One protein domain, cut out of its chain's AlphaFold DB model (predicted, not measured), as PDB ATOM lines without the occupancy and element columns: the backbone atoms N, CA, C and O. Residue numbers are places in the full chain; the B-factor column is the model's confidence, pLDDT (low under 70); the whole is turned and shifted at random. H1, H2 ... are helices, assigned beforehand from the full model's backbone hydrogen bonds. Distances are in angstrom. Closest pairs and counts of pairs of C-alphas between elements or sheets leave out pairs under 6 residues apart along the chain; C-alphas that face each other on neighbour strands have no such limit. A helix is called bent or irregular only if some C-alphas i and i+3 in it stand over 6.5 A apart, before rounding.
ATOM      1  N   TRP A 173     144.627 109.416  98.605       55.75
ATOM      2  CA  TRP A 173     145.567 109.576  99.712       55.75
ATOM      3  C   TRP A 173     145.535 110.973 100.343       55.75
ATOM      4  O   TRP A 173     145.618 111.087 101.560       55.75
ATOM      5  N   ASP A 174     145.342 112.030  99.556       58.22
ATOM      6  CA  ASP A 174     145.168 113.396 100.064       58.22
ATOM      7  C   ASP A 174     143.821 113.592 100.768       58.22
ATOM      8  O   ASP A 174     143.714 114.426 101.667       58.22
ATOM      9  N   GLU A 175     142.796 112.827 100.384       57.06
ATOM     10  CA  GLU A 175     141.525 112.745 101.115       57.06
ATOM     11  C   GLU A 175     141.668 111.929 102.408       57.06
ATOM     12  O   GLU A 175     141.181 112.358 103.451       57.06
ATOM     13  N   TRP A 176     142.404 110.811 102.381       57.34
ATOM     14  CA  TRP A 176     142.737 110.025 103.579       57.34
ATOM     15  C   TRP A 176     143.545 110.829 104.602       57.34
ATOM     16  O   TRP A 176     143.234 110.795 105.788       57.34
ATOM     17  N   ASN A 177     144.524 111.618 104.157       55.56
ATOM     18  CA  ASN A 177     145.328 112.475 105.035       55.56
ATOM     19  C   ASN A 177     144.535 113.649 105.635       55.56
ATOM     20  O   ASN A 177     145.015 114.312 106.553       55.56
ATOM     21  N   ARG A 178     143.326 113.918 105.124       57.09
ATOM     22  CA  ARG A 178     142.391 114.911 105.667       57.09
ATOM     23  C   ARG A 178     141.265 114.293 106.490       57.09
ATOM     24  O   ARG A 178     140.522 115.060 107.095       57.09
ATOM     25  N   MET A 179     141.130 112.963 106.531       56.16
ATOM     26  CA  MET A 179     140.179 112.319 107.435       56.16
ATOM     27  C   MET A 179     140.604 112.617 108.866       56.16
ATOM     28  O   MET A 179     141.632 112.143 109.352       56.16
ATOM     29  N   THR A 180     139.801 113.418 109.553       66.19
ATOM     30  CA  THR A 180     139.972 113.595 110.987       66.19
ATOM     31  C   THR A 180     139.496 112.331 111.704       66.19
ATOM     32  O   THR A 180     138.692 111.562 111.174       66.19
ATOM     33  N   PHE A 181     139.952 112.110 112.941       59.34
ATOM     34  CA  PHE A 181     139.443 111.014 113.780       59.34
ATOM     35  C   PHE A 181     137.904 110.997 113.845       59.34
ATOM     36  O   PHE A 181     137.300 109.930 113.875       59.34
ATOM     37  N   ASN A 182     137.264 112.168 113.793       58.25
ATOM     38  CA  ASN A 182     135.809 112.289 113.787       58.25
ATOM     39  C   ASN A 182     135.165 111.745 112.504       58.25
ATOM     40  O   ASN A 182     134.086 111.169 112.585       58.25
ATOM     41  N   ASP A 183     135.821 111.857 111.347       64.69
ATOM     42  CA  ASP A 183     135.299 111.346 110.072       64.69
ATOM     43  C   ASP A 183     135.347 109.814 110.015       64.69
ATOM     44  O   ASP A 183     134.414 109.185 109.519       64.69
ATOM     45  N   LEU A 184     136.380 109.203 110.609       61.34
ATOM     46  CA  LEU A 184     136.493 107.746 110.758       61.34
ATOM     47  C   LEU A 184     135.354 107.159 111.610       61.34
ATOM     48  O   LEU A 184     134.865 106.069 111.314       61.34
ATOM     49  N   PHE A 185     134.894 107.895 112.627       59.03
ATOM     50  CA  PHE A 185     133.765 107.502 113.479       59.03
ATOM     51  C   PHE A 185     132.400 108.022 112.995       59.03
ATOM     52  O   PHE A 185     131.365 107.565 113.482       59.03
ATOM     53  N   ALA A 186     132.369 108.931 112.015       60.78
ATOM     54  CA  ALA A 186     131.143 109.400 111.366       60.78
ATOM     55  C   ALA A 186     130.631 108.435 110.284       60.78
ATOM     56  O   ALA A 186     129.479 108.552 109.848       60.78
ATOM     57  N   ILE A 187     131.446 107.459 109.863       56.94
ATOM     58  CA  ILE A 187     131.002 106.388 108.973       56.94
ATOM     59  C   ILE A 187     129.924 105.584 109.712       56.94
ATOM     60  O   ILE A 187     130.219 104.725 110.541       56.94
ATOM     61  N   ARG A 188     128.651 105.839 109.384       56.78
ATOM     62  CA  ARG A 188     127.469 105.068 109.818       56.78
ATOM     63  C   ARG A 188     127.456 103.649 109.224       56.78
ATOM     64  O   ARG A 188     126.443 103.199 108.699       56.78
ATOM     65  N   SER A 189     128.578 102.939 109.262       66.81
ATOM     66  CA  SER A 189     128.659 101.534 108.885       66.81
ATOM     67  C   SER A 189     128.723 100.697 110.161       66.81
ATOM     68  O   SER A 189     129.794 100.597 110.767       66.81
ATOM     69  N   PRO A 190     127.609 100.077 110.592       72.94
ATOM     70  CA  PRO A 190     127.603  99.201 111.766       72.94
ATOM     71  C   PRO A 190     128.622  98.053 111.651       72.94
ATOM     72  O   PRO A 190     129.124  97.578 112.664       72.94
ATOM     73  N   LEU A 191     129.002  97.660 110.430       74.56
ATOM     74  CA  LEU A 191     130.037  96.653 110.176       74.56
ATOM     75  C   LEU A 191     131.429  97.078 110.657       74.56
ATOM     76  O   LEU A 191     132.113  96.280 111.292       74.56
ATOM     77  N   LEU A 192     131.847  98.321 110.399       75.94
ATOM     78  CA  LEU A 192     133.164  98.801 110.839       75.94
ATOM     79  C   LEU A 192     133.247  98.876 112.366       75.94
ATOM     80  O   LEU A 192     134.263  98.492 112.943       75.94
ATOM     81  N   TYR A 193     132.158  99.280 113.024       78.06
ATOM     82  CA  TYR A 193     132.071  99.291 114.484       78.06
ATOM     83  C   TYR A 193     132.193  97.880 115.083       78.06
ATOM     84  O   TYR A 193     132.924  97.676 116.054       78.06
ATOM     85  N   ILE A 194     131.534  96.887 114.475       82.88
ATOM     86  CA  ILE A 194     131.637  95.482 114.895       82.88
ATOM     87  C   ILE A 194     133.073  94.977 114.733       82.88
ATOM     88  O   ILE A 194     133.620  94.411 115.677       82.88
ATOM     89  N   ILE A 195     133.705  95.219 113.580       85.75
ATOM     90  CA  ILE A 195     135.090  94.792 113.317       85.75
ATOM     91  C   ILE A 195     136.042  95.393 114.355       85.75
ATOM     92  O   ILE A 195     136.831  94.667 114.962       85.75
ATOM     93  N   PHE A 196     135.924  96.696 114.620       85.19
ATOM     94  CA  PHE A 196     136.776  97.386 115.586       85.19
ATOM     95  C   PHE A 196     136.574  96.857 117.015       85.19
ATOM     96  O   PHE A 196     137.539  96.628 117.743       85.19
ATOM     97  N   THR A 197     135.325  96.589 117.403       85.62
ATOM     98  CA  THR A 197     134.991  96.036 118.725       85.62
ATOM     99  C   THR A 197     135.550  94.624 118.899       85.62
ATOM    100  O   THR A 197     136.152  94.320 119.927       85.62
ATOM    101  N   VAL A 198     135.414  93.768 117.882       93.31
ATOM    102  CA  VAL A 198     135.978  92.410 117.893       93.31
ATOM    103  C   VAL A 198     137.499  92.466 118.032       93.31
ATOM    104  O   VAL A 198     138.069  91.747 118.852       93.31
ATOM    105  N   GLN A 199     138.156  93.358 117.290       93.50
ATOM    106  CA  GLN A 199     139.606  93.518 117.350       93.50
ATOM    107  C   GLN A 199     140.077  93.991 118.734       93.50
ATOM    108  O   GLN A 199     141.065  93.469 119.255       93.50
ATOM    109  N   LEU A 200     139.339  94.905 119.372       94.38
ATOM    110  CA  LEU A 200     139.620  95.370 120.732       94.38
ATOM    111  C   LEU A 200     139.480  94.240 121.765       94.38
ATOM    112  O   LEU A 200     140.317  94.107 122.660       94.38
ATOM    113  N   VAL A 201     138.454  93.394 121.632       96.25
ATOM    114  CA  VAL A 201     138.236  92.252 122.534       96.25
ATOM    115  C   VAL A 201     139.356  91.223 122.386       96.25
ATOM    116  O   VAL A 201     139.913  90.785 123.391       96.25
ATOM    117  N   ILE A 202     139.745  90.888 121.152       96.56
ATOM    118  CA  ILE A 202     140.862  89.969 120.883       96.56
ATOM    119  C   ILE A 202     142.164  90.511 121.483       96.56
ATOM    120  O   ILE A 202     142.862  89.781 122.188       96.56
ATOM    121  N   ALA A 203     142.473  91.793 121.261       95.62
ATOM    122  CA  ALA A 203     143.658  92.430 121.833       95.62
ATOM    123  C   ALA A 203     143.652  92.377 123.371       95.62
ATOM    124  O   ALA A 203     144.662  92.037 123.984       95.62
ATOM    125  N   SER A 204     142.501  92.635 123.994       96.25
ATOM    126  CA  SER A 204     142.348  92.583 125.453       96.25
ATOM    127  C   SER A 204     142.580  91.171 126.005       96.25
ATOM    128  O   SER A 204     143.279  91.002 127.003       96.25
ATOM    129  N   ILE A 205     142.050  90.142 125.332       96.81
ATOM    130  CA  ILE A 205     142.263  88.737 125.708       96.81
ATOM    131  C   ILE A 205     143.748  88.371 125.601       96.81
ATOM    132  O   ILE A 205     144.292  87.759 126.517       96.81
ATOM    133  N   LEU A 206     144.423  88.773 124.521       96.25
ATOM    134  CA  LEU A 206     145.852  88.508 124.336       96.25
ATOM    135  C   LEU A 206     146.706  89.154 125.434       96.25
ATOM    136  O   LEU A 206     147.613  88.507 125.956       96.25
ATOM    137  N   VAL A 207     146.392  90.390 125.831       97.06
ATOM    138  CA  VAL A 207     147.072  91.066 126.949       97.06
ATOM    139  C   VAL A 207     146.862  90.304 128.259       97.06
ATOM    140  O   VAL A 207     147.828  90.077 128.986       97.06
ATOM    141  N   LEU A 208     145.641  89.848 128.550       96.69
ATOM    142  CA  LEU A 208     145.361  89.049 129.749       96.69
ATOM    143  C   LEU A 208     146.114  87.712 129.749       96.69
ATOM    144  O   LEU A 208     146.661  87.325 130.780       96.69
ATOM    145  N   ILE A 209     146.190  87.032 128.600       96.56
ATOM    146  CA  ILE A 209     146.975  85.800 128.446       96.56
ATOM    147  C   ILE A 209     148.455  86.082 128.711       96.56
ATOM    148  O   ILE A 209     149.080  85.348 129.475       96.56
ATOM    149  N   MET A 210     149.015  87.150 128.133       95.69
ATOM    150  CA  MET A 210     150.412  87.523 128.367       95.69
ATOM    151  C   MET A 210     150.686  87.841 129.839       95.69
ATOM    152  O   MET A 210     151.674  87.355 130.381       95.69
ATOM    153  N   LEU A 211     149.807  88.594 130.504       96.19
ATOM    154  CA  LEU A 211     149.941  88.904 131.931       96.19
ATOM    155  C   LEU A 211     149.861  87.646 132.804       96.19
ATOM    156  O   LEU A 211     150.643  87.498 133.739       96.19
ATOM    157  N   TYR A 212     148.953  86.722 132.489       96.12
ATOM    158  CA  TYR A 212     148.832  85.453 133.207       96.12
ATOM    159  C   TYR A 212     150.065  84.559 133.027       96.12
ATOM    160  O   TYR A 212     150.543  83.966 133.994       96.12
ATOM    161  N   LEU A 213     150.593  84.473 131.801       95.12
ATOM    162  CA  LEU A 213     151.830  83.745 131.524       95.12
ATOM    163  C   LEU A 213     153.013  84.382 132.254       95.12
ATOM    164  O   LEU A 213     153.786  83.659 132.871       95.12
ATOM    165  N   PHE A 214     153.114  85.712 132.238       93.19
ATOM    166  CA  PHE A 214     154.163  86.451 132.938       93.19
ATOM    167  C   PHE A 214     154.108  86.250 134.457       93.19
ATOM    168  O   PHE A 214     155.143  86.082 135.078       93.19
ATOM    169  N   TRP A 215     152.913  86.206 135.056       92.00
ATOM    170  CA  TRP A 215     152.744  85.960 136.493       92.00
ATOM    171  C   TRP A 215     153.188  84.554 136.925       92.00
ATOM    172  O   TRP A 215     153.545  84.337 138.081       92.00
ATOM    173  N   LYS A 216     153.101  83.566 136.026       81.88
ATOM    174  CA  LYS A 216     153.454  82.170 136.319       81.88
ATOM    175  C   LYS A 216     154.949  81.858 136.203       81.88
ATOM    176  O   LYS A 216     155.335  80.769 136.630       81.88
ATOM    177  N   VAL A 217     155.730  82.751 135.601       79.19
ATOM    178  CA  VAL A 217     157.197  82.668 135.494       79.19
ATOM    179  C   VAL A 217     157.822  83.303 136.727       79.19
ATOM    180  O   VAL A 217     158.757  82.680 137.273       79.19
TER     181      VAL A 217
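What this domain is: This is residues 173 to 217 of the 217 residues of an uncharacterized protein of Archaeoglobaceae archaeon (UniProt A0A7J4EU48). One long helix, H3, forms the long arm of an open L, and at its first end the short helices H1 and H2, with their links, make a loose short arm that turns away from it. The three helices pack on one another nowhere, and most of H3, residues 194 to 216, sticks out free. The printed part has 45 residues with three named helices, in the order H1, H2, H3 along the chain, and no named strand; the class is all helix, with 37 of the 45 printed residues in the helices. The whole is extended, with a radius of gyration of the C-alphas of 16.3 A, and the C-alphas span 48 by 23 by 15 A along their three main axes, H3 making most of the length.

How they stand to each other: The longest helix is H3, residues 190 to 216, and it touches no helix. H2, residues 181 to 186, is joined to H3 by a tight link of 3 residues, yet the two are apart, only just, with their closest C-alphas 8.4 A from each other. H1, residues 173 to 176, is joined to H2 by a tight link of 4 residues, and H1 and H2 are apart. H1 and H3 are apart too. In H2 and H3 every pair of O of residue i and N of residue i+4 is within hydrogen-bond range; H1, with 4 residues, is too short for such a pair, and its 1 pair of O of residue i and N of residue i+3 is within range.

Where its parts are: H3 runs from Pro 190, with its C-alpha at (127.603, 99.201, 111.766), to Lys 216, with its C-alpha at (153.454, 82.170, 136.319), and measures 39.5 A from first to last C-alpha. It has 27 residues and is not bent. H2 runs from Phe 181 to Ala 186, 8.8 A from first to last C-alpha. H1 runs from Trp 173, with its C-alpha at (145.567, 109.576, 99.712), to Trp 176, 4.8 A from first to last C-alpha.

The domain as a whole: The two C-alphas farthest apart are those of Asp 174 and Lys 216, at 48.6 A. Residues 177 to 183, of which 181 to 183 belong to H2, stand free, as do residues 186 to 191, and residues 194 to 217, of which 194 to 216 belong to H3. The printed part has no cut, no link is long, and Val 217 is the chain's last residue. The mean pLDDT of the printed part is 78.4; residues 173 to 189 are under 70, while H3 has a mean of 90.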